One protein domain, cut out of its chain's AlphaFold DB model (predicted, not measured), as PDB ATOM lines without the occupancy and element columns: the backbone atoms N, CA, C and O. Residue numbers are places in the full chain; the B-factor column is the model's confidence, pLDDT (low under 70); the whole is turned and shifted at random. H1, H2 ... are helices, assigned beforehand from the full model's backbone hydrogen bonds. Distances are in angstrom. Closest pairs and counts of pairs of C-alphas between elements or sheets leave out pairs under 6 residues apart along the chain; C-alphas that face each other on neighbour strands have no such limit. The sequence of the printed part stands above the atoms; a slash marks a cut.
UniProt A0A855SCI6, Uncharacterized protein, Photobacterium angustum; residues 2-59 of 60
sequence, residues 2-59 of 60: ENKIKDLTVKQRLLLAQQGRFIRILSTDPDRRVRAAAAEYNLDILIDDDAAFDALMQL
ATOM      1  N   GLU A   2     -37.333 -23.225 -42.506       67.31
ATOM      2  CA  GLU A   2     -36.368 -22.558 -41.614       67.31
ATOM      3  C   GLU A   2     -35.758 -21.267 -42.171       67.31
ATOM      4  O   GLU A   2     -35.598 -20.296 -41.438       67.31
ATOM      5  N   ASN A   3     -35.470 -21.227 -43.476       72.44
ATOM      6  CA  ASN A   3     -34.959 -20.015 -44.122       72.44
ATOM      7  C   ASN A   3     -35.975 -18.863 -44.066       72.44
ATOM      8  O   ASN A   3     -35.585 -17.743 -43.774       72.44
ATOM      9  N   LYS A   4     -37.279 -19.149 -44.197       82.06
ATOM     10  CA  LYS A   4     -38.325 -18.118 -44.109       82.06
ATOM     11  C   LYS A   4     -38.415 -17.510 -42.708       82.06
ATOM     12  O   LYS A   4     -38.639 -16.316 -42.585       82.06
ATOM     13  N   ILE A   5     -38.203 -18.310 -41.657       87.12
ATOM     14  CA  ILE A   5     -38.187 -17.815 -40.271       87.12
ATOM     15  C   ILE A   5     -37.036 -16.831 -40.057       87.12
ATOM     16  O   ILE A   5     -37.221 -15.823 -39.383       87.12
ATOM     17  N   LYS A   6     -35.865 -17.088 -40.650       84.25
ATOM     18  CA  LYS A   6     -34.700 -16.194 -40.549       84.25
ATOM     19  C   LYS A   6     -34.913 -14.859 -41.268       84.25
ATOM     20  O   LYS A   6     -34.379 -13.852 -40.807       84.25
ATOM     21  N   ASP A   7     -35.722 -14.856 -42.324       89.75
ATOM     22  CA  ASP A   7     -36.053 -13.659 -43.107       89.75
ATOM     23  C   ASP A   7     -37.107 -12.760 -42.427       89.75
ATOM     24  O   ASP A   7     -37.244 -11.590 -42.785       89.75
ATOM     25  N   LEU A   8     -37.833 -13.265 -41.417       90.38
ATOM     26  CA  LEU A   8     -38.782 -12.469 -40.632       90.38
ATOM     27  C   LEU A   8     -38.082 -11.339 -39.877       90.38
ATOM     28  O   LEU A   8     -36.922 -11.444 -39.477       90.38
ATOM     29  N   THR A   9     -38.824 -10.278 -39.568       94.44
ATOM     30  CA  THR A   9     -38.319  -9.222 -38.686       94.44
ATOM     31  C   THR A   9     -38.052  -9.760 -37.279       94.44
ATOM     32  O   THR A   9     -38.708 -10.689 -36.806       94.44
ATOM     33  N   VAL A  10     -37.143  -9.115 -36.542       94.88
ATOM     34  CA  VAL A  10     -36.865  -9.464 -35.135       94.88
ATOM     35  C   VAL A  10     -38.143  -9.473 -34.286       94.88
ATOM     36  O   VAL A  10     -38.291 -10.324 -33.415       94.88
ATOM     37  N   LYS A  11     -39.086  -8.556 -34.548       94.69
ATOM     38  CA  LYS A  11     -40.359  -8.475 -33.817       94.69
ATOM     39  C   LYS A  11     -41.233  -9.709 -34.060       94.69
ATOM     40  O   LYS A  11     -41.787 -10.247 -33.108       94.69
ATOM     41  N   GLN A  12     -41.336 -10.162 -35.309       93.88
ATOM     42  CA  GLN A  12     -42.082 -11.374 -35.660       93.88
ATOM     43  C   GLN A  12     -41.428 -12.622 -35.060       93.88
ATOM     44  O   GLN A  12     -42.117 -13.437 -34.455       93.88
ATOM     45  N   ARG A  13     -40.095 -12.745 -35.137       94.94
ATOM     46  CA  ARG A  13     -39.374 -13.874 -34.518       94.94
ATOM     47  C   ARG A  13     -39.506 -13.882 -32.998       94.94
ATOM     48  O   ARG A  13     -39.683 -14.940 -32.410       94.94
ATOM     49  N   LEU A  14     -39.493 -12.711 -32.361       94.88
ATOM     50  CA  LEU A  14     -39.746 -12.597 -30.926       94.88
ATOM     51  C   LEU A  14     -41.162 -13.056 -30.561       94.88
ATOM     52  O   LEU A  14     -41.311 -13.795 -29.595       94.88
ATOM     53  N   LEU A  15     -42.177 -12.663 -31.337       92.94
ATOM     54  CA  LEU A  15     -43.559 -13.093 -31.113       92.94
ATOM     55  C   LEU A  15     -43.699 -14.618 -31.219       92.94
ATOM     56  O   LEU A  15     -44.340 -15.233 -30.374       92.94
ATOM     57  N   LEU A  16     -43.058 -15.229 -32.217       90.12
ATOM     58  CA  LEU A  16     -43.026 -16.686 -32.373       90.12
ATOM     59  C   LEU A  16     -42.334 -17.378 -31.190       90.12
ATOM     60  O   LEU A  16     -42.877 -18.336 -30.642       90.12
ATOM     61  N   ALA A  17     -41.181 -16.859 -30.753       91.69
ATOM     62  CA  ALA A  17     -40.464 -17.388 -29.593       91.69
ATOM     63  C   ALA A  17     -41.309 -17.291 -28.315       91.69
ATOM     64  O   ALA A  17     -41.403 -18.257 -27.570       91.69
ATOM     65  N   GLN A  18     -41.986 -16.160 -28.095       91.56
ATOM     66  CA  GLN A  18     -42.899 -15.960 -26.964       91.56
ATOM     67  C   GLN A  18     -44.100 -16.908 -26.980       91.56
ATOM     68  O   GLN A  18     -44.698 -17.125 -25.933       91.56
ATOM     69  N   GLN A  19     -44.458 -17.459 -28.139       88.25
ATOM     70  CA  GLN A  19     -45.539 -18.430 -28.293       88.25
ATOM     71  C   GLN A  19     -45.067 -19.885 -28.182       88.25
ATOM     72  O   GLN A  19     -45.891 -20.777 -28.356       88.25
ATOM     73  N   GLY A  20     -43.778 -20.147 -27.937       88.38
ATOM     74  CA  GLY A  20     -43.260 -21.516 -27.883       88.38
ATOM     75  C   GLY A  20     -43.103 -22.175 -29.254       88.38
ATOM     76  O   GLY A  20     -43.093 -23.399 -29.346       88.38
ATOM     77  N   ARG A  21     -43.001 -21.384 -30.330       86.94
ATOM     78  CA  ARG A  21     -42.968 -21.872 -31.717       86.94
ATOM     79  C   ARG A  21     -41.588 -21.740 -32.334       86.94
ATOM     80  O   ARG A  21     -40.843 -20.811 -32.014       86.94
ATOM     81  N   PHE A  22     -41.246 -22.652 -33.237       88.44
ATOM     82  CA  PHE A  22     -39.967 -22.704 -33.948       88.44
ATOM     83  C   PHE A  22     -38.747 -22.654 -33.017       88.44
ATOM     84  O   PHE A  22     -37.672 -22.187 -33.406       88.44
ATOM     85  N   ILE A  23     -38.890 -23.133 -31.777       89.62
ATOM     86  CA  ILE A  23     -37.906 -22.953 -30.698       89.62
ATOM     87  C   ILE A  23     -36.557 -23.574 -31.062       89.62
ATOM     88  O   ILE A  23     -35.504 -23.010 -30.762       89.62
ATOM     89  N   ARG A  24     -36.564 -24.665 -31.838       88.31
ATOM     90  CA  ARG A  24     -35.347 -25.264 -32.406       88.31
ATOM     91  C   ARG A  24     -34.531 -24.274 -33.238       88.31
ATOM     92  O   ARG A  24     -33.313 -24.240 -33.116       88.31
ATOM     93  N   ILE A  25     -35.192 -23.461 -34.055       90.12
ATOM     94  CA  ILE A  25     -34.545 -22.455 -34.903       90.12
ATOM     95  C   ILE A  25     -34.187 -21.226 -34.055       90.12
ATOM     96  O   ILE A  25     -33.046 -20.759 -34.085       90.12
ATOM     97  N   LEU A  26     -35.147 -20.728 -33.269       92.38
ATOM     98  CA  LEU A  26     -35.049 -19.457 -32.540       92.38
ATOM     99  C   LEU A  26     -34.115 -19.505 -31.319       92.38
ATOM    100  O   LEU A  26     -33.579 -18.473 -30.916       92.38
ATOM    101  N   SER A  27     -33.823 -20.690 -30.782       92.19
ATOM    102  CA  SER A  27     -32.796 -20.887 -29.743       92.19
ATOM    103  C   SER A  27     -31.395 -20.431 -30.181       92.19
ATOM    104  O   SER A  27     -30.571 -20.057 -29.344       92.19
ATOM    105  N   THR A  28     -31.139 -20.385 -31.494       92.62
ATOM    106  CA  THR A  28     -29.876 -19.918 -32.090       92.62
ATOM    107  C   THR A  28     -30.004 -18.575 -32.820       92.62
ATOM    108  O   THR A  28     -29.102 -18.189 -33.563       92.62
ATOM    109  N   ASP A  29     -31.103 -17.837 -32.607       95.56
ATOM    110  CA  ASP A  29     -31.364 -16.559 -33.284       95.56
ATOM    111  C   ASP A  29     -30.235 -15.539 -33.047       95.56
ATOM    112  O   ASP A  29     -29.698 -15.478 -31.940       95.56
ATOM    113  N   PRO A  30     -29.863 -14.690 -34.023       95.75
ATOM    114  CA  PRO A  30     -28.868 -13.639 -33.803       95.75
ATOM    115  C   PRO A  30     -29.280 -12.608 -32.732       95.75
ATOM    116  O   PRO A  30     -28.409 -12.102 -32.012       95.75
ATOM    117  N   ASP A  31     -30.574 -12.316 -32.555       97.19
ATOM    118  CA  ASP A  31     -31.046 -11.375 -31.531       97.19
ATOM    119  C   ASP A  31     -31.148 -12.051 -30.153       97.19
ATOM    120  O   ASP A  31     -31.829 -13.058 -29.955       97.19
ATOM    121  N   ARG A  32     -30.488 -11.453 -29.153       96.94
ATOM    122  CA  ARG A  32     -30.442 -11.990 -27.783       96.94
ATOM    123  C   ARG A  32     -31.816 -12.115 -27.119       96.94
ATOM    124  O   ARG A  32     -31.987 -12.985 -26.275       96.94
ATOM    125  N   ARG A  33     -32.769 -11.241 -27.457       97.00
ATOM    126  CA  ARG A  33     -34.118 -11.239 -26.869       97.00
ATOM    127  C   ARG A  33     -34.925 -12.413 -27.393       97.00
ATOM    128  O   ARG A  33     -35.633 -13.045 -26.623       97.00
ATOM    129  N   VAL A  34     -34.773 -12.713 -28.683       96.38
ATOM    130  CA  VAL A  34     -35.410 -13.871 -29.314       96.38
ATOM    131  C   VAL A  34     -34.875 -15.158 -28.690       96.38
ATOM    132  O   VAL A  34     -35.671 -15.991 -28.273       96.38
ATOM    133  N   ARG A  35     -33.549 -15.279 -28.508       96.00
ATOM    134  CA  ARG A  35     -32.958 -16.439 -27.814       96.00
ATOM    135  C   ARG A  35     -33.449 -16.585 -26.377       96.00
ATOM    136  O   ARG A  35     -33.734 -17.697 -25.955       96.00
ATOM    137  N   ALA A  36     -33.541 -15.480 -25.635       95.12
ATOM    138  CA  ALA A  36     -34.023 -15.500 -24.255       95.12
ATOM    139  C   ALA A  36     -35.473 -15.997 -24.175       95.12
ATOM    140  O   ALA A  36     -35.748 -16.897 -23.393       95.12
ATOM    141  N   ALA A  37     -36.360 -15.482 -25.034       94.31
ATOM    142  CA  ALA A  37     -37.744 -15.944 -25.109       94.31
ATOM    143  C   ALA A  37     -37.838 -17.416 -25.545       94.31
ATOM    144  O   ALA A  37     -38.635 -18.170 -25.005       94.31
ATOM    145  N   ALA A  38     -36.999 -17.847 -26.492       91.69
ATOM    146  CA  ALA A  38     -36.991 -19.232 -26.951       91.69
ATOM    147  C   ALA A  38     -36.515 -20.209 -25.861       91.69
ATOM    148  O   ALA A  38     -37.021 -21.322 -25.774       91.69
ATOM    149  N   ALA A  39     -35.572 -19.794 -25.011       89.88
ATOM    150  CA  ALA A  39     -35.027 -20.618 -23.932       89.88
ATOM    151  C   ALA A  39     -36.023 -20.896 -22.790       89.88
ATOM    152  O   ALA A  39     -35.774 -21.789 -21.984       89.88
ATOM    153  N   GLU A  40     -37.140 -20.163 -22.716       88.50
ATOM    154  CA  GLU A  40     -38.227 -20.448 -21.766       88.50
ATOM    155  C   GLU A  40     -39.008 -21.720 -22.137       88.50
ATOM    156  O   GLU A  40     -39.723 -22.276 -21.301       88.50
ATOM    157  N   TYR A  41     -38.845 -22.211 -23.368       84.62
ATOM    158  CA  TYR A  41     -39.538 -23.380 -23.888       84.62
ATOM    159  C   TYR A  41     -38.574 -24.555 -24.082       84.62
ATOM    160  O   TYR A  41     -37.502 -24.423 -24.674       84.62
ATOM    161  N   ASN A  42     -38.972 -25.739 -23.610       75.69
ATOM    162  CA  ASN A  42     -38.219 -26.968 -23.855       75.69
ATOM    163  C   ASN A  42     -38.384 -27.416 -25.311       75.69
ATOM    164  O   ASN A  42     -39.497 -27.451 -25.828       75.69
ATOM    165  N   LEU A  43     -37.285 -27.846 -25.938       69.38
ATOM    166  CA  LEU A  43     -37.274 -28.373 -27.312       69.38
ATOM    167  C   LEU A  43     -38.103 -29.658 -27.489       69.38
ATOM    168  O   LEU A  43     -38.416 -30.018 -28.620       69.38
ATOM    169  N   ASP A  44     -38.474 -30.313 -26.388       67.56
ATOM    170  CA  ASP A  44     -39.370 -31.475 -26.366       67.56
ATOM    171  C   ASP A  44     -40.854 -31.087 -26.505       67.56
ATOM    172  O   ASP A  44     -41.707 -31.940 -26.747       67.56
ATOM    173  N   ILE A  45     -41.173 -29.798 -26.362       62.41
ATOM    174  CA  ILE A  45     -42.512 -29.241 -26.547       62.41
ATOM    175  C   ILE A  45     -42.515 -28.520 -27.895       62.41
ATOM    176  O   ILE A  45     -42.320 -27.310 -27.982       62.41
ATOM    177  N   LEU A  46     -42.705 -29.285 -28.969       61.16
ATOM    178  CA  LEU A  46     -42.930 -28.731 -30.300       61.16
ATOM    179  C   LEU A  46     -44.427 -28.469 -30.464       61.16
ATOM    180  O   LEU A  46     -45.219 -29.395 -30.644       61.16
ATOM    181  N   ILE A  47     -44.820 -27.201 -30.361       65.62
ATOM    182  CA  ILE A  47     -46.155 -26.767 -30.773       65.62
ATOM    183  C   ILE A  47     -46.182 -26.838 -32.298       65.62
ATOM    184  O   ILE A  47     -45.223 -26.405 -32.923       65.62
ATOM    185  N   ASP A  48     -47.253 -27.386 -32.877       68.44
ATOM    186  CA  ASP A  48     -47.407 -27.574 -34.325       68.44
ATOM    187  C   ASP A  48     -47.048 -26.289 -35.098       68.44
ATOM    188  O   ASP A  48     -47.796 -25.299 -35.114       68.44
ATOM    189  N   ASP A  49     -45.830 -26.297 -35.635       69.19
ATOM    190  CA  ASP A  49     -45.141 -25.153 -36.220       69.19
ATOM    191  C   ASP A  49     -45.656 -24.879 -37.641       69.19
ATOM    192  O   ASP A  49     -45.632 -23.734 -38.100       69.19
ATOM    193  N   ASP A  50     -46.213 -25.894 -38.307       68.31
ATOM    194  CA  ASP A  50     -46.733 -25.777 -39.668       68.31
ATOM    195  C   ASP A  50     -48.025 -24.948 -39.688       68.31
ATOM    196  O   ASP A  50     -48.111 -23.950 -40.406       68.31
ATOM    197  N   ALA A  51     -48.985 -25.262 -38.810       65.44
ATOM    198  CA  ALA A  51     -50.232 -24.497 -38.686       65.44
ATOM    199  C   ALA A  51     -50.004 -23.042 -38.228       65.44
ATOM    200  O   ALA A  51     -50.787 -22.137 -38.526       65.44
ATOM    201  N   ALA A  52     -48.920 -22.798 -37.492       61.50
ATOM    202  CA  ALA A  52     -48.565 -21.471 -37.008       61.50
ATOM    203  C   ALA A  52     -48.027 -20.545 -38.083       61.50
ATOM    204  O   ALA A  52     -48.283 -19.339 -38.056       61.50
ATOM    205  N   PHE A  53     -47.216 -21.114 -38.975       66.19
ATOM    206  CA  PHE A  53     -46.578 -20.368 -40.040       66.19
ATOM    207  C   PHE A  53     -47.636 -19.721 -40.932       66.19
ATOM    208  O   PHE A  53     -47.551 -18.529 -41.222       66.19
ATOM    209  N   ASP A  54     -48.676 -20.480 -41.275       66.31
ATOM    210  CA  ASP A  54     -49.779 -20.003 -42.106       66.31
ATOM    211  C   ASP A  54     -50.578 -18.886 -41.419       66.31
ATOM    212  O   ASP A  54     -50.936 -17.903 -42.066       66.31
ATOM    213  N   ALA A  55     -50.795 -18.973 -40.102       64.81
ATOM    214  CA  ALA A  55     -51.473 -17.923 -39.338       64.81
ATOM    215  C   ALA A  55     -50.664 -16.613 -39.272       64.81
ATOM    216  O   ALA A  55     -51.245 -15.529 -39.263       64.81
ATOM    217  N   LEU A  56     -49.328 -16.698 -39.243       62.28
ATOM    218  CA  LEU A  56     -48.454 -15.523 -39.236       62.28
ATOM    219  C   LEU A  56     -48.306 -14.894 -40.633       62.28
ATOM    220  O   LEU A  56     -48.176 -13.679 -40.741       62.28
ATOM    221  N   MET A  57     -48.332 -15.715 -41.688       64.56
ATOM    222  CA  MET A  57     -48.239 -15.281 -43.091       64.56
ATOM    223  C   MET A  57     -49.556 -14.723 -43.652       64.56
ATOM    224  O   MET A  57     -49.545 -14.141 -44.730       64.56
ATOM    225  N   GLN A  58     -50.677 -14.897 -42.948       59.47
ATOM    226  CA  GLN A  58     -51.975 -14.298 -43.291       59.47
ATOM    227  C   GLN A  58     -52.235 -12.949 -42.597       59.47
ATOM    228  O   GLN A  58     -53.337 -12.416 -42.688       59.47
ATOM    229  N   LEU A  59     -51.244 -12.397 -41.886       52.81
ATOM    230  CA  LEU A  59     -51.345 -11.087 -41.231       52.81
ATOM    231  C   LEU A  59     -50.868  -9.905 -42.103       52.81
ATOM    232  O   LEU A  59     -50.759  -8.801 -41.570       52.81
TER     233      LEU A  59
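AT A GLANCE: This is residues 2 to 59 of the 60 residues of an uncharacterized protein of Photobacterium angustum (UniProt A0A855SCI6). Two helices, H2 and H4, lie side by side, and the short H3 packs on H4 near its last residues. H1 sits loosely beside H2 and H3, while H5 lies on the side of H2 away from H4, at the end of the link of residues 40 to 48. The printed part has 58 residues, with five named helices, H1 to H5 in that order, and no named strand; its class is all helix. It is compact, with a radius of gyration of the C-alphas of 10.2 A, and rounded, spanning 26 by 23 by 17 A.

IN THESE COORDINATES: H1, residues 2 to 7, begins at C-alpha 2 (-36.368, -22.558, -41.614) and is 9.0 A long. H2, residues 10 to 18, is 12.1 A long. H3, residues 23 to 26, is 4.9 A long. H4, residues 32 to 39, is 10.5 A long and begins at C-alpha 32 (-30.442, -11.990, -27.783). H5, residues 49 to 57, is 12.4 A long and ends at C-alpha 57 (-48.239, -15.281, -43.091).

HOW THE PARTS SIT: H1 and H2 are close but not clearly touching, the closest C-alphas being those of Ile 5 and Arg 13, 7.1 A apart. H2 and H4 touch at a shallow tilt of 20 degrees, the same way; their closest C-alphas, of Ala 17 and Ala 38, are 4.7 A apart. H3 and H4 touch, closest at the C-alphas of Ile 23 and Ala 38, 5.4 A. H2 and H5 are near each other, with 6 pairs of C-alphas within 10 A. H4 and H5 are apart. Every O i to N i+4 pair is within hydrogen-bond range in H1, H2 and H4, against 3 of 5 in H5; H3 is too short for such a pair.

THE WHOLE: The C-alphas farthest apart, of Asp 44 and Leu 59, are 27.9 A apart. The printed part has no cut, and no link is long. The pLDDT is under 70 at residue 2 and residues 43 to 59.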